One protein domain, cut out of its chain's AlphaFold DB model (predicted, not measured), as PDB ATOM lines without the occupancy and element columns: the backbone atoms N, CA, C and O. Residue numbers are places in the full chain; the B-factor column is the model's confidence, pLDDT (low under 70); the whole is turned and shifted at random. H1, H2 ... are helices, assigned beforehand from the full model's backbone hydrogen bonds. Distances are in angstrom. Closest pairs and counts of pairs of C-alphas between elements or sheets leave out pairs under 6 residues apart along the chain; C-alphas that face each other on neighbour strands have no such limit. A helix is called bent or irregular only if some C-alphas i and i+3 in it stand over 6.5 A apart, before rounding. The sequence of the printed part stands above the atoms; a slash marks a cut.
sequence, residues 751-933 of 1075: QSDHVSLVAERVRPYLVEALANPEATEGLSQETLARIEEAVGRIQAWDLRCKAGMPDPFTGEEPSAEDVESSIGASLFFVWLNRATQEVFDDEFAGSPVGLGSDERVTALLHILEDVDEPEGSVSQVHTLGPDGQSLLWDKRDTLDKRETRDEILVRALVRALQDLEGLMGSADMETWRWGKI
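This is residues 751 to 933 of the 1075 residues of the protein "Penicillin acylase family protein" of Proteobacteria bacterium (UniProt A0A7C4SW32). Two long helices, H3 and H5, cross as an X to make the core, and a helical hairpin of H1 and H2 covers one side of it. H4 packs across the last residues of H3, while the short H6 packs on H3 residues 822 to 826 and on the end of H5; residues 807 to 812 and 844 to 849 stick out. The printed part has 183 residues with six named helices, H1 to H6 in chain order, and no named strand: the class is all helix. It is compact, with a radius of gyration of the C-alphas of 17.7 A, and spans 57 by 42 by 33 A.

H1, residues 757 to 771, begins at C-alpha (341.085, 312.168, 413.358) and is only just irregular, C-alphas 761 and 764 being 6.8 A apart. H2 is residues 781 to 796, H3 816 to 840 at 36.4 A, H4 853 to 865, H5 901 to 920 at 28.0 A, and H6 930 to 933, ending at C-alpha (353.079, 328.522, 408.798).

H3 and H5 touch at a steep tilt of 56 degrees, opposite ways, closest at the C-alphas of Trp 831 and Ala 912, 5.0 A. The hairpin H1 and H2 has a shallow tilt of 33 degrees, only just short of steep; its closest C-alphas, Val 767 and Val 791, are 6.4 A apart. H2 residues 790 to 796 touch H3, closest at the C-alphas of Ile 794 and Gly 824, 5.1 A. H4 residues 856 to 860 touch H3 about perpendicular, at 86 degrees, closest at the C-alphas of Thr 836 and Arg 856, 6.1 A. In H2, H3, H4 and H5 every O i to N i+4 pair is within hydrogen-bond range, in H1 8 of 11; H6 is too short for one.

The C-alphas farthest apart, Thr 810 and Pro 882, are 58.0 A apart. The printed part has no cut; the links H2 to H3, H3 to H4 and H4 to H5 are long. Residues 866 to 868 are under 70 in pLDDT.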
ATOM      1  N   GLN A 751     339.215 320.219 426.117       97.19
ATOM      2  CA  GLN A 751     339.083 321.497 425.381       97.19
ATOM      3  C   GLN A 751     340.378 321.949 424.679       97.19
ATOM      4  O   GLN A 751     340.339 322.855 423.854       97.19
ATOM      5  N   SER A 752     341.522 321.344 425.008       94.62
ATOM      6  CA  SER A 752     342.836 321.629 424.419       94.62
ATOM      7  C   SER A 752     343.412 320.463 423.602       94.62
ATOM      8  O   SER A 752     344.608 320.444 423.299       94.62
ATOM      9  N   ASP A 753     342.586 319.478 423.234       97.19
ATOM     10  CA  ASP A 753     343.014 318.335 422.425       97.19
ATOM     11  C   ASP A 753     343.294 318.747 420.967       97.19
ATOM     12  O   ASP A 753     342.446 319.301 420.260       97.19
ATOM     13  N   HIS A 754     344.517 318.450 420.522       96.31
ATOM     14  CA  HIS A 754     345.025 318.747 419.178       96.31
ATOM     15  C   HIS A 754     345.205 317.494 418.315       96.31
ATOM     16  O   HIS A 754     345.985 317.539 417.370       96.31
ATOM     17  N   VAL A 755     344.584 316.358 418.638       98.12
ATOM     18  CA  VAL A 755     344.713 315.133 417.835       98.12
ATOM     19  C   VAL A 755     343.820 315.211 416.596       98.12
ATOM     20  O   VAL A 755     342.632 315.508 416.703       98.12
ATOM     21  N   SER A 756     344.380 314.920 415.416       97.69
ATOM     22  CA  SER A 756     343.633 314.928 414.151       97.69
ATOM     23  C   SER A 756     343.094 313.542 413.777       97.69
ATOM     24  O   SER A 756     343.847 312.670 413.339       97.69
ATOM     25  N   LEU A 757     341.770 313.366 413.869       97.31
ATOM     26  CA  LEU A 757     341.085 312.168 413.358       97.31
ATOM     27  C   LEU A 757     341.100 312.091 411.823       97.31
ATOM     28  O   LEU A 757     341.114 311.001 411.254       97.31
ATOM     29  N   VAL A 758     341.169 313.240 411.142       96.62
ATOM     30  CA  VAL A 758     341.377 313.284 409.686       96.62
ATOM     31  C   VAL A 758     342.707 312.618 409.336       96.62
ATOM     32  O   VAL A 758     342.757 311.742 408.476       96.62
ATOM     33  N   ALA A 759     343.784 312.977 410.040       97.44
ATOM     34  CA  ALA A 759     345.083 312.354 409.828       97.44
ATOM     35  C   ALA A 759     345.094 310.866 410.174       97.44
ATOM     36  O   ALA A 759     345.700 310.087 409.440       97.44
ATOM     37  N   GLU A 760     344.402 310.467 411.243       96.75
ATOM     38  CA  GLU A 760     344.261 309.060 411.621       96.75
ATOM     39  C   GLU A 760     343.703 308.206 410.476       96.75
ATOM     40  O   GLU A 760     344.264 307.149 410.179       96.75
ATOM     41  N   ARG A 761     342.648 308.692 409.810       95.56
ATOM     42  CA  ARG A 761     341.944 307.967 408.743       95.56
ATOM     43  C   ARG A 761     342.622 308.051 407.384       95.56
ATOM     44  O   ARG A 761     342.635 307.066 406.658       95.56
ATOM     45  N   VAL A 762     343.207 309.198 407.035       97.00
ATOM     46  CA  VAL A 762     343.759 309.421 405.689       97.00
ATOM     47  C   VAL A 762     345.200 308.909 405.553       97.00
ATOM     48  O   VAL A 762     345.569 308.384 404.501       97.00
ATOM     49  N   ARG A 763     346.044 309.020 406.594       96.81
ATOM     50  CA  ARG A 763     347.473 308.661 406.483       96.81
ATOM     51  C   ARG A 763     347.764 307.216 406.033       96.81
ATOM     52  O   ARG A 763     348.782 307.048 405.358       96.81
ATOM     53  N   PRO A 764     346.962 306.175 406.362       97.56
ATOM     54  CA  PRO A 764     347.267 304.808 405.941       97.56
ATOM     55  C   PRO A 764     347.312 304.657 404.416       97.56
ATOM     56  O   PRO A 764     348.188 303.958 403.915       97.56
ATOM     57  N   TYR A 765     346.457 305.380 403.686       97.38
ATOM     58  CA  TYR A 765     346.418 305.350 402.222       97.38
ATOM     59  C   TYR A 765     347.675 305.949 401.585       97.38
ATOM     60  O   TYR A 765     348.146 305.453 400.568       97.38
ATOM     61  N   LEU A 766     348.278 306.974 402.202       98.06
ATOM     62  CA  LEU A 766     349.569 307.503 401.750       98.06
ATOM     63  C   LEU A 766     350.704 306.491 401.959       98.06
ATOM     64  O   LEU A 766     351.572 306.341 401.100       98.06
ATOM     65  N   VAL A 767     350.704 305.804 403.106       97.50
ATOM     66  CA  VAL A 767     351.699 304.766 403.416       97.50
ATOM     67  C   VAL A 767     351.575 303.597 402.435       97.50
ATOM     68  O   VAL A 767     352.590 303.106 401.941       97.50
ATOM     69  N   GLU A 768     350.347 303.177 402.127       96.56
ATOM     70  CA  GLU A 768     350.060 302.149 401.124       96.56
ATOM     71  C   GLU A 768     350.521 302.578 399.727       96.56
ATOM     72  O   GLU A 768     351.250 301.834 399.071       96.56
ATOM     73  N   ALA A 769     350.180 303.802 399.312       96.88
ATOM     74  CA  ALA A 769     350.558 304.343 398.013       96.88
ATOM     75  C   ALA A 769     352.078 304.365 397.805       96.88
ATOM     76  O   ALA A 769     352.563 303.977 396.744       96.88
ATOM     77  N   LEU A 770     352.852 304.753 398.824       96.31
ATOM     78  CA  LEU A 770     354.314 304.741 398.735       96.31
ATOM     79  C   LEU A 770     354.889 303.318 398.610       96.31
ATOM     80  O   LEU A 770     355.937 303.124 397.995       96.31
ATOM     81  N   ALA A 771     354.220 302.315 399.183       94.81
ATOM     82  CA  ALA A 771     354.652 300.923 399.089       94.81
ATOM     83  C   ALA A 771     354.423 300.315 397.692       94.81
ATOM     84  O   ALA A 771     354.988 299.257 397.395       94.81
ATOM     85  N   ASN A 772     353.627 300.966 396.836       95.06
ATOM     86  CA  ASN A 772     353.368 300.541 395.468       95.06
ATOM     87  C   ASN A 772     354.507 300.992 394.518       95.06
ATOM     88  O   ASN A 772     354.692 302.191 394.294       95.06
ATOM     89  N   PRO A 773     355.269 300.063 393.901       92.88
ATOM     90  CA  PRO A 773     356.362 300.424 392.997       92.88
ATOM     91  C   PRO A 773     355.915 301.214 391.761       92.88
ATOM     92  O   PRO A 773     356.701 302.007 391.250       92.88
ATOM     93  N   GLU A 774     354.680 301.019 391.291       92.06
ATOM     94  CA  GLU A 774     354.141 301.741 390.129       92.06
ATOM     95  C   GLU A 774     353.944 303.229 390.451       92.06
ATOM     96  O   GLU A 774     354.335 304.092 389.668       92.06
ATOM     97  N   ALA A 775     353.480 303.543 391.666       93.62
ATOM     98  CA  ALA A 775     353.260 304.916 392.130       93.62
ATOM     99  C   ALA A 775     354.546 305.752 392.240       93.62
ATOM    100  O   ALA A 775     354.506 306.983 392.274       93.62
ATOM    101  N   THR A 776     355.698 305.084 392.292       93.56
ATOM    102  CA  THR A 776     357.016 305.711 392.432       93.56
ATOM    103  C   THR A 776     357.872 305.595 391.167       93.56
ATOM    104  O   THR A 776     359.029 306.037 391.143       93.56
ATOM    105  N   GLU A 777     357.317 305.029 390.088       92.56
ATOM    106  CA  GLU A 777     358.031 304.819 388.835       92.56
ATOM    107  C   GLU A 777     358.497 306.156 388.227       92.56
ATOM    108  O   GLU A 777     357.758 307.132 388.117       92.56
ATOM    109  N   GLY A 778     359.768 306.213 387.818       90.44
ATOM    110  CA  GLY A 778     360.355 307.396 387.181       90.44
ATOM    111  C   GLY A 778     360.851 308.483 388.141       90.44
ATOM    112  O   GLY A 778     361.497 309.430 387.683       90.44
ATOM    113  N   LEU A 779     360.638 308.345 389.454       94.31
ATOM    114  CA  LEU A 779     361.224 309.247 390.449       94.31
ATOM    115  C   LEU A 779     362.739 309.021 390.595       94.31
ATOM    116  O   LEU A 779     363.259 307.911 390.457       94.31
ATOM    117  N   SER A 780     363.477 310.097 390.881       96.75
ATOM    118  CA  SER A 780     364.916 310.002 391.154       96.75
ATOM    119  C   SER A 780     365.176 309.332 392.509       96.75
ATOM    120  O   SER A 780     364.354 309.440 393.415       96.75
ATOM    121  N   GLN A 781     366.344 308.704 392.694       95.69
ATOM    122  CA  GLN A 781     366.723 308.125 393.997       95.69
ATOM    123  C   GLN A 781     366.720 309.156 395.134       95.69
ATOM    124  O   GLN A 781     366.409 308.816 396.268       95.69
ATOM    125  N   GLU A 782     367.047 310.413 394.829       95.44
ATOM    126  CA  GLU A 782     366.991 311.510 395.796       95.44
ATOM    127  C   GLU A 782     365.545 311.830 396.186       95.44
ATOM    128  O   GLU A 782     365.232 311.929 397.367       95.44
ATOM    129  N   THR A 783     364.642 311.930 395.206       96.44
ATOM    130  CA  THR A 783     363.211 312.150 395.458       96.44
ATOM    131  C   THR A 783     362.609 311.005 396.266       96.44
ATOM    132  O   THR A 783     361.904 311.278 397.230       96.44
ATOM    133  N   LEU A 784     362.927 309.755 395.910       97.12
ATOM    134  CA  LEU A 784     362.489 308.550 396.624       97.12
ATOM    135  C   LEU A 784     362.905 308.588 398.096       97.12
ATOM    136  O   LEU A 784     362.052 308.495 398.969       97.12
ATOM    137  N   ALA A 785     364.189 308.829 398.374       97.06
ATOM    138  CA  ALA A 785     364.682 308.907 399.748       97.06
ATOM    139  C   ALA A 785     363.967 310.003 400.560       97.06
ATOM    140  O   ALA A 785     363.665 309.811 401.736       97.06
ATOM    141  N   ARG A 786     363.658 311.144 399.930       97.06
ATOM    142  CA  ARG A 786     362.945 312.247 400.587       97.06
ATOM    143  C   ARG A 786     361.485 311.920 400.888       97.06
ATOM    144  O   ARG A 786     361.020 312.230 401.980       97.06
ATOM    145  N   ILE A 787     360.753 311.311 399.954       97.88
ATOM    146  CA  ILE A 787     359.359 310.918 400.214       97.88
ATOM    147  C   ILE A 787     359.277 309.753 401.213       97.88
ATOM    148  O   ILE A 787     358.371 309.745 402.041       97.88
ATOM    149  N   GLU A 788     360.245 308.830 401.211       98.19
ATOM    150  CA  GLU A 788     360.362 307.758 402.212       98.19
ATOM    151  C   GLU A 788     360.598 308.316 403.620       98.19
ATOM    152  O   GLU A 788     359.937 307.887 404.567       98.19
ATOM    153  N   GLU A 789     361.487 309.304 403.771       98.12
ATOM    154  CA  GLU A 789     361.686 309.996 405.048       98.12
ATOM    155  C   GLU A 789     360.400 310.692 405.515       98.12
ATOM    156  O   GLU A 789     359.979 310.513 406.662       98.12
ATOM    157  N   ALA A 790     359.746 311.446 404.625       98.50
ATOM    158  CA  ALA A 790     358.513 312.162 404.933       98.50
ATOM    159  C   ALA A 790     357.394 311.217 405.395       98.50
ATOM    160  O   ALA A 790     356.785 311.450 406.441       98.50
ATOM    161  N   VAL A 791     357.144 310.129 404.660       98.56
ATOM    162  CA  VAL A 791     356.130 309.131 405.036       98.56
ATOM    163  C   VAL A 791     356.515 308.417 406.325       98.56
ATOM    164  O   VAL A 791     355.647 308.214 407.170       98.56
ATOM    165  N   GLY A 792     357.798 308.109 406.540       98.38
ATOM    166  CA  GLY A 792     358.277 307.546 407.803       98.38
ATOM    167  C   GLY A 792     357.948 308.437 409.007       98.38
ATOM    168  O   GLY A 792     357.476 307.941 410.031       98.38
ATOM    169  N   ARG A 793     358.110 309.760 408.871       98.19
ATOM    170  CA  ARG A 793     357.732 310.734 409.910       98.19
ATOM    171  C   ARG A 793     356.218 310.857 410.081       98.19
ATOM    172  O   ARG A 793     355.748 310.841 411.212       98.19
ATOM    173  N   ILE A 794     355.442 310.909 408.993       98.31
ATOM    174  CA  ILE A 794     353.963 310.921 409.050       98.31
ATOM    175  C   ILE A 794     353.427 309.645 409.724       98.31
ATOM    176  O   ILE A 794     352.469 309.694 410.500       98.31
ATOM    177  N   GLN A 795     354.042 308.495 409.451       97.69
ATOM    178  CA  GLN A 795     353.661 307.215 410.038       97.69
ATOM    179  C   GLN A 795     354.011 307.143 411.532       97.69
ATOM    180  O   GLN A 795     353.225 306.609 412.313       97.69
ATOM    181  N   ALA A 796     355.169 307.678 411.932       96.94
ATOM    182  CA  ALA A 796     355.606 307.728 413.327       96.94
ATOM    183  C   ALA A 796     354.908 308.823 414.154       96.94
ATOM    184  O   ALA A 796     354.932 308.761 415.383       96.94
ATOM    185  N   TRP A 797     354.298 309.812 413.495       97.88
ATOM    186  CA  TRP A 797     353.594 310.914 414.139       97.88
ATOM    187  C   TRP A 797     352.466 310.414 415.052       97.88
ATOM    188  O   TRP A 797     351.660 309.549 414.693       97.88
ATOM    189  N   ASP A 798     352.383 311.010 416.235       96.81
ATOM    190  CA  ASP A 798     351.376 310.731 417.261       96.81
ATOM    191  C   ASP A 798     350.025 311.429 417.026       96.81
ATOM    192  O   ASP A 798     349.153 311.387 417.894       96.81
ATOM    193  N   LEU A 799     349.859 312.063 415.860       98.12
ATOM    194  CA  LEU A 799     348.666 312.789 415.420       98.12
ATOM    195  C   LEU A 799     348.379 314.093 416.182       98.12
ATOM    196  O   LEU A 799     347.405 314.769 415.846       98.12
ATOM    197  N   ARG A 800     349.203 314.492 417.165       97.56
ATOM    198  CA  ARG A 800     349.062 315.782 417.856       97.56
ATOM    199  C   ARG A 800     349.547 316.912 416.949       97.56
ATOM    200  O   ARG A 800     350.695 316.935 416.517       97.56
ATOM    201  N   CYS A 801     348.704 317.907 416.704       97.25
ATOM    202  CA  CYS A 801     349.021 319.064 415.866       97.25
ATOM    203  C   CYS A 801     349.710 320.174 416.677       97.25
ATOM    204  O   CYS A 801     349.172 321.267 416.850       97.25
ATOM    205  N   LYS A 802     350.883 319.892 417.249       96.69
ATOM    206  CA  LYS A 802     351.617 320.863 418.076       96.69
ATOM    207  C   LYS A 802     352.288 321.936 417.224       96.69
ATOM    208  O   LYS A 802     352.835 321.646 416.166       96.69
ATOM    209  N   ALA A 803     352.318 323.174 417.719       95.12
ATOM    210  CA  ALA A 803     353.013 324.273 417.048       95.12
ATOM    211  C   ALA A 803     354.519 323.991 416.888       95.12
ATOM    212  O   ALA A 803     355.097 324.304 415.847       95.12
ATOM    213  N   GLY A 804     355.162 323.372 417.888       95.56
ATOM    214  CA  GLY A 804     356.609 323.091 417.897       95.56
ATOM    215  C   GLY A 804     357.482 324.348 417.863       95.56
ATOM    216  O   GLY A 804     358.605 324.317 417.365       95.56
ATOM    217  N   MET A 805     356.952 325.464 418.357       93.44
ATOM    218  CA  MET A 805     357.640 326.747 418.468       93.44
ATOM    219  C   MET A 805     357.728 327.133 419.947       93.44
ATOM    220  O   MET A 805     356.863 326.694 420.710       93.44
ATOM    221  N   PRO A 806     358.719 327.948 420.354       90.38
ATOM    222  CA  PRO A 806     358.738 328.512 421.696       90.38
ATOM    223  C   PRO A 806     357.441 329.262 421.988       90.38
ATOM    224  O   PRO A 806     356.902 329.938 421.105       90.38
ATOM    225  N   ASP A 807     356.952 329.158 423.219       86.12
ATOM    226  CA  ASP A 807     355.768 329.900 423.638       86.12
ATOM    227  C   ASP A 807     356.029 331.415 423.493       86.12
ATOM    228  O   ASP A 807     357.039 331.924 423.996       86.12
ATOM    229  N   PRO A 808     355.154 332.163 422.793       82.25
ATOM    230  CA  PRO A 808     355.435 333.545 422.415       82.25
ATOM    231  C   PRO A 808     355.466 334.529 423.596       82.25
ATOM    232  O   PRO A 808     355.893 335.670 423.408       82.25
ATOM    233  N   PHE A 809     355.033 334.124 424.795       82.94
ATOM    234  CA  PHE A 809     354.979 334.987 425.981       82.94
ATOM    235  C   PHE A 809     355.977 334.585 427.059       82.94
ATOM    236  O   PHE A 809     356.616 335.446 427.665       82.94
ATOM    237  N   THR A 810     356.114 333.288 427.309       81.19
ATOM    238  CA  THR A 810     357.013 332.744 428.331       81.19
ATOM    239  C   THR A 810     358.409 332.462 427.779       81.19
ATOM    240  O   THR A 810     359.378 332.465 428.540       81.19
ATOM    241  N   GLY A 811     358.532 332.254 426.462       84.75
ATOM    242  CA  GLY A 811     359.763 331.797 425.817       84.75
ATOM    243  C   GLY A 811     360.120 330.349 426.158       84.75
ATOM    244  O   GLY A 811     361.264 329.951 425.944       84.75
ATOM    245  N   GLU A 812     359.187 329.583 426.729       88.31
ATOM    246  CA  GLU A 812     359.387 328.166 427.017       88.31
ATOM    247  C   GLU A 812     359.576 327.391 425.711       88.31
ATOM    248  O   GLU A 812     358.774 327.499 424.782       88.31
ATOM    249  N   GLU A 813     360.673 326.638 425.626       94.00
ATOM    250  CA  GLU A 813     361.002 325.833 424.452       94.00
ATOM    251  C   GLU A 813     360.107 324.585 424.384       94.00
ATOM    252  O   GLU A 813     359.861 323.952 425.417       94.00
ATOM    253  N   PRO A 814     359.655 324.182 423.183       94.69
ATOM    254  CA  PRO A 814     358.846 322.984 423.019       94.69
ATOM    255  C   PRO A 814     359.636 321.731 423.413       94.69
ATOM    256  O   PRO A 814     360.857 321.651 423.236       94.69
ATOM    257  N   SER A 815     358.931 320.708 423.900       96.69
ATOM    258  CA  SER A 815     359.553 319.405 424.127       96.69
ATOM    259  C   SER A 815     359.991 318.764 422.801       96.69
ATOM    260  O   SER A 815     359.499 319.112 421.726       96.69
ATOM    261  N   ALA A 816     360.895 317.780 422.862       96.69
ATOM    262  CA  ALA A 816     361.281 317.017 421.672       96.69
ATOM    263  C   ALA A 816     360.073 316.319 421.016       96.69
ATOM    264  O   ALA A 816     359.992 316.252 419.795       96.69
ATOM    265  N   GLU A 817     359.105 315.859 421.814       97.06
ATOM    266  CA  GLU A 817     357.869 315.267 421.293       97.06
ATOM    267  C   GLU A 817     356.985 316.299 420.585       97.06
ATOM    268  O   GLU A 817     356.427 315.995 419.533       97.06
ATOM    269  N   ASP A 818     356.875 317.523 421.117       96.69
ATOM    270  CA  ASP A 818     356.121 318.601 420.464       96.69
ATOM    271  C   ASP A 818     356.781 319.030 419.148       96.69
ATOM    272  O   ASP A 818     356.094 319.397 418.194       96.69
ATOM    273  N   VAL A 819     358.114 318.972 419.082       98.00
ATOM    274  CA  VAL A 819     358.881 319.205 417.856       98.00
ATOM    275  C   VAL A 819     358.583 318.133 416.806       98.00
ATOM    276  O   VAL A 819     358.220 318.489 415.686       98.00
ATOM    277  N   GLU A 820     358.662 316.846 417.152       97.88
ATOM    278  CA  GLU A 820     358.330 315.761 416.212       97.88
ATOM    279  C   GLU A 820     356.862 315.815 415.774       97.88
ATOM    280  O   GLU A 820     356.550 315.689 414.588       97.88
ATOM    281  N   SER A 821     355.959 316.099 416.715       97.94
ATOM    282  CA  SER A 821     354.535 316.325 416.449       97.94
ATOM    283  C   SER A 821     354.314 317.445 415.425       97.94
ATOM    284  O   SER A 821     353.507 317.326 414.505       97.94
ATOM    285  N   SER A 822     355.073 318.532 415.556       98.44
ATOM    286  CA  SER A 822     355.029 319.694 414.668       98.44
ATOM    287  C   SER A 822     355.565 319.402 413.262       98.44
ATOM    288  O   SER A 822     355.009 319.893 412.272       98.44
ATOM    289  N   ILE A 823     356.607 318.572 413.147       98.62
ATOM    290  CA  ILE A 823     357.120 318.097 411.852       98.62
ATOM    291  C   ILE A 823     356.056 317.234 411.162       98.62
ATOM    292  O   ILE A 823     355.714 317.491 410.006       98.62
ATOM    293  N   GLY A 824     355.483 316.263 411.884       98.44
ATOM    294  CA  GLY A 824     354.418 315.391 411.381       98.44
ATOM    295  C   GLY A 824     353.195 316.170 410.888       98.44
ATOM    296  O   GLY A 824     352.741 315.948 409.766       98.44
ATOM    297  N   ALA A 825     352.724 317.146 411.671       98.38
ATOM    298  CA  ALA A 825     351.606 318.009 411.294       98.38
ATOM    299  C   ALA A 825     351.905 318.846 410.037       98.38
ATOM    300  O   ALA A 825     351.072 318.916 409.135       98.38
ATOM    301  N   SER A 826     353.108 319.431 409.940       98.44
ATOM    302  CA  SER A 826     353.526 320.215 408.765       98.44
ATOM    303  C   SER A 826     353.521 319.369 407.494       98.44
ATOM    304  O   SER A 826     352.988 319.785 406.467       98.44
ATOM    305  N   LEU A 827     354.099 318.169 407.574       98.69
ATOM    306  CA  LEU A 827     354.152 317.221 406.469       98.69
ATOM    307  C   LEU A 827     352.749 316.805 406.030       98.69
ATOM    308  O   LEU A 827     352.410 316.913 404.852       98.69
ATOM    309  N   PHE A 828     351.928 316.363 406.983       98.56
ATOM    310  CA  PHE A 828     350.615 315.811 406.691       98.56
ATOM    311  C   PHE A 828     349.644 316.863 406.153       98.56
ATOM    312  O   PHE A 828     348.981 316.603 405.159       98.56
ATOM    313  N   PHE A 829     349.538 318.045 406.762       97.88
ATOM    314  CA  PHE A 829     348.507 319.007 406.365       97.88
ATOM    315  C   PHE A 829     348.818 319.742 405.063       97.88
ATOM    316  O   PHE A 829     347.896 320.014 404.289       97.88
ATOM    317  N   VAL A 830     350.095 320.011 404.771       98.31
ATOM    318  CA  VAL A 830     350.477 320.528 403.448       98.31
ATOM    319  C   VAL A 830     350.268 319.452 402.382       98.31
ATOM    320  O   VAL A 830     349.772 319.758 401.295       98.31
ATOM    321  N   TRP A 831     350.556 318.186 402.705       98.50
ATOM    322  CA  TRP A 831     350.228 317.062 401.833       98.50
ATOM    323  C   TRP A 831     348.724 316.898 401.619       98.50
ATOM    324  O   TRP A 831     348.320 316.807 400.471       98.50
ATOM    325  N   LEU A 832     347.893 316.915 402.662       98.06
ATOM    326  CA  LEU A 832     346.437 316.779 402.559       98.06
ATOM    327  C   LEU A 832     345.855 317.877 401.665       98.06
ATOM    328  O   LEU A 832     345.044 317.601 400.784       98.06
ATOM    329  N   ASN A 833     346.320 319.117 401.848       97.25
ATOM    330  CA  ASN A 833     345.950 320.226 400.981       97.25
ATOM    331  C   ASN A 833     346.286 319.923 399.517       97.25
ATOM    332  O   ASN A 833     345.407 320.008 398.664       97.25
ATOM    333  N   ARG A 834     347.511 319.468 399.225       97.44
ATOM    334  CA  ARG A 834     347.877 319.060 397.864       97.44
ATOM    335  C   ARG A 834     347.089 317.859 397.374       97.44
ATOM    336  O   ARG A 834     346.630 317.906 396.249       97.44
ATOM    337  N   ALA A 835     346.865 316.838 398.188       97.75
ATOM    338  CA  ALA A 835     346.104 315.656 397.812       97.75
ATOM    339  C   ALA A 835     344.700 316.053 397.348       97.75
ATOM    340  O   ALA A 835     344.310 315.699 396.248       97.75
ATOM    341  N   THR A 836     343.989 316.895 398.101       96.56
ATOM    342  CA  THR A 836     342.661 317.371 397.672       96.56
ATOM    343  C   THR A 836     342.699 318.213 396.387       96.56
ATOM    344  O   THR A 836     341.774 318.133 395.585       96.56
ATOM    345  N   GLN A 837     343.756 318.991 396.136       95.25
ATOM    346  CA  GLN A 837     343.924 319.713 394.863       95.25
ATOM    347  C   GLN A 837     344.248 318.763 393.701       95.25
ATOM    348  O   GLN A 837     343.709 318.880 392.601       95.25
ATOM    349  N   GLU A 838     345.118 317.787 393.948       95.50
ATOM    350  CA  GLU A 838     345.484 316.748 392.994       95.50
ATOM    351  C   GLU A 838     344.336 315.777 392.694       95.50
ATOM    352  O   GLU A 838     344.461 315.019 391.740       95.50
ATOM    353  N   VAL A 839     343.240 315.799 393.447       95.62
ATOM    354  CA  VAL A 839     342.057 314.972 393.174       95.62
ATOM    355  C   VAL A 839     340.932 315.766 392.519       95.62
ATOM    356  O   VAL A 839     340.230 315.204 391.702       95.62
ATOM    357  N   PHE A 840     340.729 317.041 392.868       95.56
ATOM    358  CA  PHE A 840     339.504 317.741 392.453       95.56
ATOM    359  C   PHE A 840     339.720 318.968 391.554       95.56
ATOM    360  O   PHE A 840     338.784 319.419 390.897       95.56
ATOM    361  N   ASP A 841     340.897 319.598 391.547       93.94
ATOM    362  CA  ASP A 841     341.007 320.940 390.951       93.94
ATOM    363  C   ASP A 841     340.875 320.958 389.416       93.94
ATOM    364  O   ASP A 841     340.488 321.988 388.860       93.94
ATOM    365  N   ASP A 842     341.181 319.867 388.708       91.81
ATOM    366  CA  ASP A 842     341.025 319.790 387.250       91.81
ATOM    367  C   ASP A 842     339.614 319.400 386.810       91.81
ATOM    368  O   ASP A 842     339.163 319.882 385.767       91.81
ATOM    369  N   GLU A 843     338.878 318.613 387.594       92.00
ATOM    370  CA  GLU A 843     337.445 318.386 387.386       92.00
ATOM    371  C   GLU A 843     336.727 319.713 387.499       92.00
ATOM    372  O   GLU A 843     336.051 320.105 386.555       92.00
ATOM    373  N   PHE A 844     336.960 320.434 388.597       92.69
ATOM    374  CA  PHE A 844     336.314 321.701 388.929       92.69
ATOM    375  C   PHE A 844     336.973 322.922 388.267       92.69
ATOM    376  O   PHE A 844     336.640 324.071 388.567       92.69
ATOM    377  N   ALA A 845     337.882 322.712 387.311       89.88
ATOM    378  CA  ALA A 845     338.497 323.800 386.567       89.88
ATOM    379  C   ALA A 845     337.438 324.604 385.790       89.88
ATOM    380  O   ALA A 845     336.824 324.127 384.833       89.88
ATOM    381  N   GLY A 846     337.258 325.871 386.176       85.06
ATOM    382  CA  GLY A 846     336.279 326.768 385.560       85.06
ATOM    383  C   GLY A 846     334.877 326.701 386.173       85.06
ATOM    384  O   GLY A 846     333.950 327.260 385.580       85.06
ATOM    385  N   SER A 847     334.717 326.059 387.334       89.31
ATOM    386  CA  SER A 847     333.516 326.208 388.153       89.31
ATOM    387  C   SER A 847     333.338 327.670 388.609       89.31
ATOM    388  O   SER A 847     334.321 328.397 388.793       89.31
ATOM    389  N   PRO A 848     332.089 328.149 388.769       85.44
ATOM    390  CA  PRO A 848     331.818 329.525 389.198       85.44
ATOM    391  C   PRO A 848     332.203 329.778 390.665       85.44
ATOM    392  O   PRO A 848     332.484 330.915 391.052       85.44
ATOM    393  N   VAL A 849     332.222 328.718 391.477       85.69
ATOM    394  CA  VAL A 849     332.593 328.726 392.894       85.69
ATOM    395  C   VAL A 849     333.621 327.612 393.133       85.69
ATOM    396  O   VAL A 849     333.647 326.618 392.412       85.69
ATOM    397  N   GLY A 850     334.540 327.792 394.081       85.31
ATOM    398  CA  GLY A 850     335.499 326.743 394.443       85.31
ATOM    399  C   GLY A 850     334.878 325.717 395.393       85.31
ATOM    400  O   GLY A 850     333.924 326.034 396.095       85.31
ATOM    401  N   LEU A 851     335.439 324.508 395.459       90.00
ATOM    402  CA  LEU A 851     335.068 323.553 396.509       90.00
ATOM    403  C   LEU A 851     335.565 324.024 397.879       90.00
ATOM    404  O   LEU A 851     336.753 324.348 398.025       90.00
ATOM    405  N   GLY A 852     334.670 324.001 398.867       89.69
ATOM    406  CA  GLY A 852     334.989 324.263 400.263       89.69
ATOM    407  C   GLY A 852     335.836 323.154 400.898       89.69
ATOM    408  O   GLY A 852     336.099 322.099 400.317       89.69
ATOM    409  N   SER A 853     336.353 323.433 402.096       92.12
ATOM    410  CA  SER A 853     337.308 322.534 402.765       92.12
ATOM    411  C   SER A 853     336.636 321.268 403.301       92.12
ATOM    412  O   SER A 853     337.203 320.183 403.173       92.12
ATOM    413  N   ASP A 854     335.425 321.402 403.849       92.50
ATOM    414  CA  ASP A 854     334.641 320.281 404.374       92.50
ATOM    415  C   ASP A 854     334.175 319.359 403.240       92.50
ATOM    416  O   ASP A 854     334.305 318.140 403.373       92.50
ATOM    417  N   GLU A 855     333.761 319.907 402.089       93.62
ATOM    418  CA  GLU A 855     333.438 319.122 400.892       93.62
ATOM    419  C   GLU A 855     334.661 318.345 400.393       93.62
ATOM    420  O   GLU A 855     334.574 317.142 400.165       93.62
ATOM    421  N   ARG A 856     335.831 318.993 400.286       95.00
ATOM    422  CA  ARG A 856     337.072 318.341 399.826       95.00
ATOM    423  C   ARG A 856     337.476 317.161 400.704       95.00
ATOM    424  O   ARG A 856     337.822 316.108 400.179       95.00
ATOM    425  N   VAL A 857     337.475 317.329 402.028       95.88
ATOM    426  CA  VAL A 857     337.898 316.259 402.949       95.88
ATOM    427  C   VAL A 857     336.861 315.143 403.010       95.88
ATOM    428  O   VAL A 857     337.236 313.971 403.002       95.88
ATOM    429  N   THR A 858     335.572 315.489 403.019       94.88
ATOM    430  CA  THR A 858     334.479 314.508 403.032       94.88
ATOM    431  C   THR A 858     334.468 313.675 401.752       94.88
ATOM    432  O   THR A 858     334.435 312.448 401.828       94.88
ATOM    433  N   ALA A 859     334.590 314.318 400.587       95.56
ATOM    434  CA  ALA A 859     334.674 313.643 399.295       95.56
ATOM    435  C   ALA A 859     335.929 312.767 399.187       95.56
ATOM    436  O   ALA A 859     335.842 311.628 398.738       95.56
ATOM    437  N   LEU A 860     337.089 313.264 399.642       96.56
ATOM    438  CA  LEU A 860     338.340 312.501 399.624       96.56
ATOM    439  C   LEU A 860     338.229 311.223 400.464       96.56
ATOM    440  O   LEU A 860     338.627 310.160 400.001       96.56
ATOM    441  N   LEU A 861     337.694 311.310 401.683       95.38
ATOM    442  CA  LEU A 861     337.489 310.133 402.531       95.38
ATOM    443  C   LEU A 861     336.496 309.152 401.911       95.38
ATOM    444  O   LEU A 861     336.772 307.956 401.901       95.38
ATOM    445  N   HIS A 862     335.399 309.654 401.339       93.62
ATOM    446  CA  HIS A 862     334.404 308.831 400.647       93.62
ATOM    447  C   HIS A 862     335.029 307.974 399.535       93.62
ATOM    448  O   HIS A 862     334.851 306.759 399.528       93.62
ATOM    449  N   ILE A 863     335.839 308.572 398.654       94.06
ATOM    450  CA  ILE A 863     336.484 307.833 397.552       94.06
ATOM    451  C   ILE A 863     337.735 307.036 397.969       94.06
ATOM    452  O   ILE A 863     338.243 306.248 397.172       94.06
ATOM    453  N   LEU A 864     338.282 307.270 399.171       93.12
ATOM    454  CA  LEU A 864     339.411 306.507 399.721       93.12
ATOM    455  C   LEU A 864     338.954 305.243 400.449       93.12
ATOM    456  O   LEU A 864     339.612 304.212 400.343       93.12
ATOM    457  N   GLU A 865     337.875 305.346 401.224       88.69
ATOM    458  CA  GLU A 865     337.409 304.285 402.122       88.69
ATOM    459  C   GLU A 865     336.499 303.260 401.449       88.69
ATOM    460  O   GLU A 865     336.248 302.220 402.051       88.69
ATOM    461  N   ASP A 866     336.052 303.559 400.226       66.69
ATOM    462  CA  ASP A 866     335.421 302.655 399.258       66.69
ATOM    463  C   ASP A 866     334.538 301.588 399.927       66.69
ATOM    464  O   ASP A 866     334.835 300.393 399.998       66.69
ATOM    465  N   VAL A 867     333.481 302.105 400.553       59.53
ATOM    466  CA  VAL A 867     332.642 301.403 401.519       59.53
ATOM    467  C   VAL A 867     331.767 300.388 400.783       59.53
ATOM    468  O   VAL A 867     331.181 300.726 399.756       59.53
ATOM    469  N   ASP A 868     331.658 299.168 401.327       62.56
ATOM    470  CA  ASP A 868     330.784 298.054 400.908       62.56
ATOM    471  C   ASP A 868     329.271 298.418 400.956       62.56
ATOM    472  O   ASP A 868     328.453 297.744 401.589       62.56
ATOM    473  N   GLU A 869     328.881 299.523 400.328       72.06
ATOM    474  CA  GLU A 869     327.512 300.006 400.235       72.06
ATOM    475  C   GLU A 869     326.744 299.167 399.199       72.06
ATOM    476  O   GLU A 869     327.297 298.769 398.167       72.06
ATOM    477  N   PRO A 870     325.457 298.866 399.438       72.38
ATOM    478  CA  PRO A 870     324.652 298.121 398.480       72.38
ATOM    479  C   PRO A 870     324.593 298.815 397.114       72.38
ATOM    480  O   PRO A 870     324.391 300.026 397.038       72.38
ATOM    481  N   GLU A 871     324.674 298.029 396.036       72.31
ATOM    482  CA  GLU A 871     324.537 298.532 394.663       72.31
ATOM    483  C   GLU A 871     323.234 299.340 394.502       72.31
ATOM    484  O   GLU A 871     322.130 298.839 394.746       72.31
ATOM    485  N   GLY A 872     323.370 300.598 394.082       70.88
ATOM    486  CA  GLY A 872     322.272 301.554 393.922       70.88
ATOM    487  C   GLY A 872     321.981 302.425 395.149       70.88
ATOM    488  O   GLY A 872     321.033 303.206 395.100       70.88
ATOM    489  N   SER A 873     322.765 302.311 396.228       78.75
ATOM    490  CA  SER A 873     322.727 303.234 397.369       78.75
ATOM    491  C   SER A 873     323.190 304.634 396.954       78.75
ATOM    492  O   SER A 873     324.159 304.772 396.211       78.75
ATOM    493  N   VAL A 874     322.559 305.692 397.473       80.00
ATOM    494  CA  VAL A 874     323.059 307.073 397.302       80.00
ATOM    495  C   VAL A 874     324.392 307.298 398.026       80.00
ATOM    496  O   VAL A 874     325.137 308.205 397.665       80.00
ATOM    497  N   SER A 875     324.726 306.443 398.999       83.25
ATOM    498  CA  SER A 875     325.989 306.481 399.739       83.25
ATOM    499  C   SER A 875     327.159 305.788 399.029       83.25
ATOM    500  O   SER A 875     328.290 306.024 399.450       83.25
ATOM    501  N   GLN A 876     326.927 304.979 397.983       87.50
ATOM    502  CA  GLN A 876     328.003 304.296 397.242       87.50
ATOM    503  C   GLN A 876     328.917 305.299 396.510       87.50
ATOM    504  O   GLN A 876     328.533 306.450 396.311       87.50
ATOM    505  N   VAL A 877     330.107 304.863 396.082       91.06
ATOM    506  CA  VAL A 877     330.945 305.643 395.155       91.06
ATOM    507  C   VAL A 877     330.368 305.522 393.741       91.06
ATOM    508  O   VAL A 877     330.286 304.425 393.186       91.06
ATOM    509  N   HIS A 878     329.939 306.636 393.152       91.69
ATOM    510  CA  HIS A 878     329.266 306.652 391.842       91.69
ATOM    511  C   HIS A 878     330.231 306.835 390.673       91.69
ATOM    512  O   HIS A 878     329.931 306.429 389.555       91.69
ATOM    513  N   THR A 879     331.415 307.380 390.932       93.12
ATOM    514  CA  THR A 879     332.455 307.626 389.925       93.12
ATOM    515  C   THR A 879     333.385 306.431 389.696       93.12
ATOM    516  O   THR A 879     334.463 306.602 389.131       93.12
ATOM    517  N   LEU A 880     333.028 305.212 390.121       91.19
ATOM    518  CA  LEU A 880     333.888 304.032 389.967       91.19
ATOM    519  C   LEU A 880     334.170 303.696 388.492       91.19
ATOM    520  O   LEU A 880     333.269 303.481 387.679       91.19
ATOM    521  N   GLY A 881     335.456 303.605 388.158       88.25
ATOM    522  CA  GLY A 881     335.947 303.175 386.857       88.25
ATOM    523  C   GLY A 881     336.048 301.647 386.713       88.25
ATOM    524  O   GLY A 881     335.828 300.894 387.662       88.25
ATOM    525  N   PRO A 882     336.432 301.146 385.521       85.25
ATOM    526  CA  PRO A 882     336.532 299.705 385.245       85.25
ATOM    527  C   PRO A 882     337.564 298.944 386.093       85.25
ATOM    528  O   PRO A 882     337.531 297.717 386.152       85.25
ATOM    529  N   ASP A 883     338.508 299.664 386.688       83.50
ATOM    530  CA  ASP A 883     339.551 299.181 387.592       83.50
ATOM    531  C   ASP A 883     339.123 299.177 389.065       83.50
ATOM    532  O   ASP A 883     339.908 298.773 389.919       83.50
ATOM    533  N   GLY A 884     337.888 299.594 389.357       86.12
ATOM    534  CA  GLY A 884     337.363 299.684 390.716       86.12
ATOM    535  C   GLY A 884     337.893 300.882 391.499       86.12
ATOM    536  O   GLY A 884     337.711 300.914 392.703       86.12
ATOM    537  N   GLN A 885     338.546 301.851 390.850       88.94
ATOM    538  CA  GLN A 885     338.935 303.120 391.474       88.94
ATOM    539  C   GLN A 885     338.060 304.252 390.943       88.94
ATOM    540  O   GLN A 885     337.663 304.230 389.775       88.94
ATOM    541  N   SER A 886     337.807 305.270 391.771       93.19
ATOM    542  CA  SER A 886     337.129 306.491 391.323       93.19
ATOM    543  C   SER A 886     337.831 307.109 390.104       93.19
ATOM    544  O   SER A 886     339.057 307.150 389.997       93.19
ATOM    545  N   LEU A 887     337.041 307.603 389.157       93.25
ATOM    546  CA  LEU A 887     337.516 308.345 387.996       93.25
ATOM    547  C   LEU A 887     338.048 309.737 388.368       93.25
ATOM    548  O   LEU A 887     338.722 310.339 387.546       93.25
ATOM    549  N   LEU A 888     337.809 310.213 389.597       94.38
ATOM    550  CA  LEU A 888     338.346 311.478 390.119       94.38
ATOM    551  C   LEU A 888     339.851 311.404 390.446       94.38
ATOM    552  O   LEU A 888     340.477 312.411 390.742       94.38
ATOM    553  N   TRP A 889     340.459 310.213 390.407       94.06
ATOM    554  CA  TRP A 889     341.916 310.079 390.506       94.06
ATOM    555  C   TRP A 889     342.632 310.393 389.182       94.06
ATOM    556  O   TRP A 889     343.843 310.573 389.176       94.06
ATOM    557  N   ASP A 890     341.921 310.436 388.057       90.75
ATOM    558  CA  ASP A 890     342.522 310.658 386.740       90.75
ATOM    559  C   ASP A 890     342.892 312.131 386.529       90.75
ATOM    560  O   ASP A 890     342.083 313.001 386.835       90.75
ATOM    561  N   LYS A 891     344.074 312.441 385.969       90.06
ATOM    562  CA  LYS A 891     344.383 313.820 385.567       90.06
ATOM    563  C   LYS A 891     344.027 314.100 384.125       90.06
ATOM    564  O   LYS A 891     344.672 313.636 383.183       90.06
ATOM    565  N   ARG A 892     343.092 315.032 383.952       82.31
ATOM    566  CA  ARG A 892     342.530 315.425 382.654       82.31
ATOM    567  C   ARG A 892     343.541 316.074 381.710       82.31
ATOM    568  O   ARG A 892     343.306 316.123 380.500       82.31
ATOM    569  N   ASP A 893     344.654 316.594 382.227       80.12
ATOM    570  CA  ASP A 893     345.735 317.162 381.417       80.12
ATOM    571  C   ASP A 893     346.739 316.111 380.899       80.12
ATOM    572  O   ASP A 893     347.581 316.437 380.054       80.12
ATOM    573  N   THR A 894     346.605 314.840 381.300       80.69
ATOM    574  CA  THR A 894     347.442 313.725 380.835       80.69
ATOM    575  C   THR A 894     346.713 312.827 379.827       80.69
ATOM    576  O   THR A 894     346.242 311.737 380.097       80.69
ATOM    577  N   LEU A 895     346.657 313.262 378.567       77.00
ATOM    578  CA  LEU A 895     345.811 312.620 377.540       77.00
ATOM    579  C   LEU A 895     346.149 311.151 377.192       77.00
ATOM    580  O   LEU A 895     345.322 310.473 376.583       77.00
ATOM    581  N   ASP A 896     347.354 310.678 377.522       82.69
ATOM    582  CA  ASP A 896     347.861 309.348 377.144       82.69
ATOM    583  C   ASP A 896     348.029 308.392 378.343       82.69
ATOM    584  O   ASP A 896     348.523 307.271 378.175       82.69
ATOM    585  N   LYS A 897     347.655 308.818 379.554       84.81
ATOM    586  CA  LYS A 897     347.802 308.051 380.795       84.81
ATOM    587  C   LYS A 897     346.557 308.258 381.655       84.81
ATOM    588  O   LYS A 897     345.985 309.328 381.625       84.81
ATOM    589  N   ARG A 898     346.151 307.224 382.391       85.00
ATOM    590  CA  ARG A 898     345.203 307.368 383.494       85.00
ATOM    591  C   ARG A 898     345.963 307.150 384.785       85.00
ATOM    592  O   ARG A 898     346.535 306.070 384.950       85.00
ATOM    593  N   GLU A 899     346.022 308.159 385.641       91.38
ATOM    594  CA  GLU A 899     346.623 308.000 386.958       91.38
ATOM    595  C   GLU A 899     345.757 307.143 387.880       91.38
ATOM    596  O   GLU A 899     344.526 307.157 387.842       91.38
ATOM    597  N   THR A 900     346.438 306.397 388.737       92.50
ATOM    598  CA  THR A 900     345.842 305.656 389.849       92.50
ATOM    599  C   THR A 900     345.826 306.500 391.122       92.50
ATOM    600  O   THR A 900     346.634 307.419 391.276       92.50
ATOM    601  N   ARG A 901     344.985 306.123 392.095       94.75
ATOM    602  CA  ARG A 901     344.984 306.687 393.456       94.75
ATOM    603  C   ARG A 901     346.400 306.857 394.005       94.75
ATOM    604  O   ARG A 901     346.775 307.941 394.447       94.75
ATOM    605  N   ASP A 902     347.199 305.797 393.959       96.62
ATOM    606  CA  ASP A 902     348.522 305.786 394.581       96.62
ATOM    607  C   ASP A 902     349.486 306.774 393.898       96.62
ATOM    608  O   ASP A 902     350.210 307.505 394.577       96.62
ATOM    609  N   GLU A 903     349.450 306.860 392.563       95.69
ATOM    610  CA  GLU A 903     350.235 307.840 391.797       95.69
ATOM    611  C   GLU A 903     349.860 309.280 392.163       95.69
ATOM    612  O   GLU A 903     350.744 310.129 392.310       95.69
ATOM    613  N   ILE A 904     348.569 309.562 392.363       96.81
ATOM    614  CA  ILE A 904     348.076 310.879 392.785       96.81
ATOM    615  C   ILE A 904     348.561 311.235 394.189       96.81
ATOM    616  O   ILE A 904     349.092 312.330 394.393       96.81
ATOM    617  N   LEU A 905     348.429 310.318 395.151       98.12
ATOM    618  CA  LEU A 905     348.846 310.555 396.536       98.12
ATOM    619  C   LEU A 905     350.365 310.775 396.644       98.12
ATOM    620  O   LEU A 905     350.804 311.676 397.370       98.12
ATOM    621  N   VAL A 906     351.170 310.020 395.884       98.38
ATOM    622  CA  VAL A 906     352.630 310.207 395.807       98.38
ATOM    623  C   VAL A 906     352.985 311.514 395.092       98.38
ATOM    624  O   VAL A 906     353.843 312.263 395.571       98.38
ATOM    625  N   ARG A 907     352.308 311.856 393.986       96.56
ATOM    626  CA  ARG A 907     352.521 313.136 393.286       96.56
ATOM    627  C   ARG A 907     352.214 314.330 394.190       96.56
ATOM    628  O   ARG A 907     352.994 315.287 394.214       96.56
ATOM    629  N   ALA A 908     351.122 314.263 394.951       98.06
ATOM    630  CA  ALA A 908     350.758 315.273 395.938       98.06
ATOM    631  C   ALA A 908     351.857 315.449 396.993       98.06
ATOM    632  O   ALA A 908     352.194 316.582 397.335       98.06
ATOM    633  N   LEU A 909     352.471 314.354 397.459       98.69
ATOM    634  CA  LEU A 909     353.577 314.406 398.421       98.69
ATOM    635  C   LEU A 909     354.812 315.084 397.835       98.69
ATOM    636  O   LEU A 909     355.377 315.964 398.478       98.69
ATOM    637  N   VAL A 910     355.195 314.755 396.600       98.31
ATOM    638  CA  VAL A 910     356.322 315.424 395.930       98.31
ATOM    639  C   VAL A 910     356.097 316.939 395.846       98.31
ATOM    640  O   VAL A 910     357.013 317.704 396.148       98.31
ATOM    641  N   ARG A 911     354.886 317.382 395.481       97.81
ATOM    642  CA  ARG A 911     354.536 318.814 395.424       97.81
ATOM    643  C   ARG A 911     354.509 319.454 396.814       97.81
ATOM    644  O   ARG A 911     355.075 320.526 396.996       97.81
ATOM    645  N   ALA A 912     353.949 318.770 397.808       98.38
ATOM    646  CA  ALA A 912     353.894 319.261 399.181       98.38
ATOM    647  C   ALA A 912     355.288 319.476 399.788       98.38
ATOM    648  O   ALA A 912     355.505 320.478 400.466       98.38
ATOM    649  N   LEU A 913     356.257 318.592 399.512       98.50
ATOM    650  CA  LEU A 913     357.641 318.781 399.964       98.50
ATOM    651  C   LEU A 913     358.296 320.019 399.329       98.50
ATOM    652  O   LEU A 913     359.054 320.712 400.005       98.50
ATOM    653  N   GLN A 914     357.983 320.326 398.065       97.12
ATOM    654  CA  GLN A 914     358.463 321.542 397.392       97.12
ATOM    655  C   GLN A 914     357.848 322.808 398.001       97.12
ATOM    656  O   GLN A 914     358.546 323.802 398.198       97.12
ATOM    657  N   ASP A 915     356.556 322.778 398.332       97.69
ATOM    658  CA  ASP A 915     355.921 323.907 399.013       97.69
ATOM    659  C   ASP A 915     356.477 324.094 400.418       97.69
ATOM    660  O   ASP A 915     356.768 325.221 400.807       97.69
ATOM    661  N   LEU A 916     356.667 323.006 401.170       97.56
ATOM    662  CA  LEU A 916     357.252 323.045 402.508       97.56
ATOM    663  C   LEU A 916     358.663 323.625 402.482       97.56
ATOM    664  O   LEU A 916     358.973 324.468 403.316       97.56
ATOM    665  N   GLU A 917     359.496 323.267 401.505       96.81
ATOM    666  CA  GLU A 917     360.800 323.907 401.305       96.81
ATOM    667  C   GLU A 917     360.692 325.426 401.151       96.81
ATOM    668  O   GLU A 917     361.430 326.172 401.800       96.81
ATOM    669  N   GLY A 918     359.764 325.885 400.305       94.62
ATOM    670  CA  GLY A 918     359.535 327.307 400.062       94.62
ATOM    671  C   GLY A 918     358.983 328.035 401.287       94.62
ATOM    672  O   GLY A 918     359.456 329.117 401.629       94.62
ATOM    673  N   LEU A 919     358.013 327.426 401.968       93.19
ATOM    674  CA  LEU A 919     357.360 327.970 403.157       93.19
ATOM    675  C   LEU A 919     358.294 328.000 404.374       93.19
ATOM    676  O   LEU A 919     358.256 328.946 405.156       93.19
ATOM    677  N   MET A 920     359.135 326.977 404.540       93.25
ATOM    678  CA  MET A 920     360.042 326.833 405.684       93.25
ATOM    679  C   MET A 920     361.409 327.485 405.446       93.25
ATOM    680  O   MET A 920     362.165 327.677 406.402       93.25
ATOM    681  N   GLY A 921     361.748 327.797 404.190       92.81
ATOM    682  CA  GLY A 921     363.045 328.347 403.786       92.81
ATOM    683  C   GLY A 921     364.211 327.353 403.895       92.81
ATOM    684  O   GLY A 921     365.370 327.767 403.915       92.81
ATOM    685  N   SER A 922     363.923 326.053 404.010       94.06
ATOM    686  CA  SER A 922     364.907 324.987 404.226       94.06
ATOM    687  C   SER A 922     364.388 323.649 403.706       94.06
ATOM    688  O   SER A 922     363.218 323.328 403.901       94.06
ATOM    689  N   ALA A 923     365.269 322.840 403.111       94.00
ATOM    690  CA  ALA A 923     364.969 321.460 402.714       94.00
ATOM    691  C   ALA A 923     365.176 320.430 403.833       94.00
ATOM    692  O   ALA A 923     364.813 319.267 403.665       94.00
ATOM    693  N   ASP A 924     365.748 320.853 404.961       96.06
ATOM    694  CA  ASP A 924     365.941 320.009 406.135       96.06
ATOM    695  C   ASP A 924     364.632 319.880 406.928       96.06
ATOM    696  O   ASP A 924     364.202 320.837 407.587       96.06
ATOM    697  N   MET A 925     364.013 318.695 406.873       97.00
ATOM    698  CA  MET A 925     362.738 318.398 407.538       97.00
ATOM    699  C   MET A 925     362.816 318.567 409.060       97.00
ATOM    700  O   MET A 925     361.818 318.921 409.685       97.00
ATOM    701  N   GLU A 926     364.006 318.437 409.657       96.50
ATOM    702  CA  GLU A 926     364.236 318.671 411.090       96.50
ATOM    703  C   GLU A 926     363.960 320.118 411.511       96.50
ATOM    704  O   GLU A 926     363.820 320.408 412.699       96.50
ATOM    705  N   THR A 927     363.867 321.048 410.557       95.00
ATOM    706  CA  THR A 927     363.605 322.476 410.803       95.00
ATOM    707  C   THR A 927     362.155 322.890 410.548       95.00
ATOM    708  O   THR A 927     361.790 324.049 410.802       95.00
ATOM    709  N   TRP A 928     361.335 321.969 410.036       97.00
ATOM    710  CA  TRP A 928     359.948 322.227 409.667       97.00
ATOM    711  C   TRP A 928     359.092 322.257 410.924       97.00
ATOM    712  O   TRP A 928     359.107 321.327 411.727       97.00
ATOM    713  N   ARG A 929     358.405 323.377 411.141       96.50
ATOM    714  CA  ARG A 929     357.579 323.593 412.328       96.50
ATOM    715  C   ARG A 929     356.226 324.114 411.906       96.50
ATOM    716  O   ARG A 929     356.150 325.140 411.232       96.50
ATOM    717  N   TRP A 930     355.177 323.449 412.362       97.31
ATOM    718  CA  TRP A 930     353.797 323.787 412.061       97.31
ATOM    719  C   TRP A 930     353.494 325.236 412.429       97.31
ATOM    720  O   TRP A 930     353.046 326.005 411.587       97.31
ATOM    721  N   GLY A 931     353.902 325.664 413.625       94.19
ATOM    722  CA  GLY A 931     353.715 327.026 414.120       94.19
ATOM    723  C   GLY A 931     354.467 328.128 413.358       94.19
ATOM    724  O   GLY A 931     354.284 329.297 413.690       94.19
ATOM    725  N   LYS A 932     355.304 327.803 412.355       92.81
ATOM    726  CA  LYS A 932     355.870 328.805 411.428       92.81
ATOM    727  C   LYS A 932     354.881 329.235 410.349       92.81
ATOM    728  O   LYS A 932     354.919 330.385 409.924       92.81
ATOM    729  N   ILE A 933     354.039 328.308 409.894       92.88
ATOM    730  CA  ILE A 933     353.079 328.522 408.798       92.88
ATOM    731  C   ILE A 933     351.633 328.560 409.293       92.88
ATOM    732  O   ILE A 933     350.782 329.178 408.660       92.88
TER     733      ILE A 933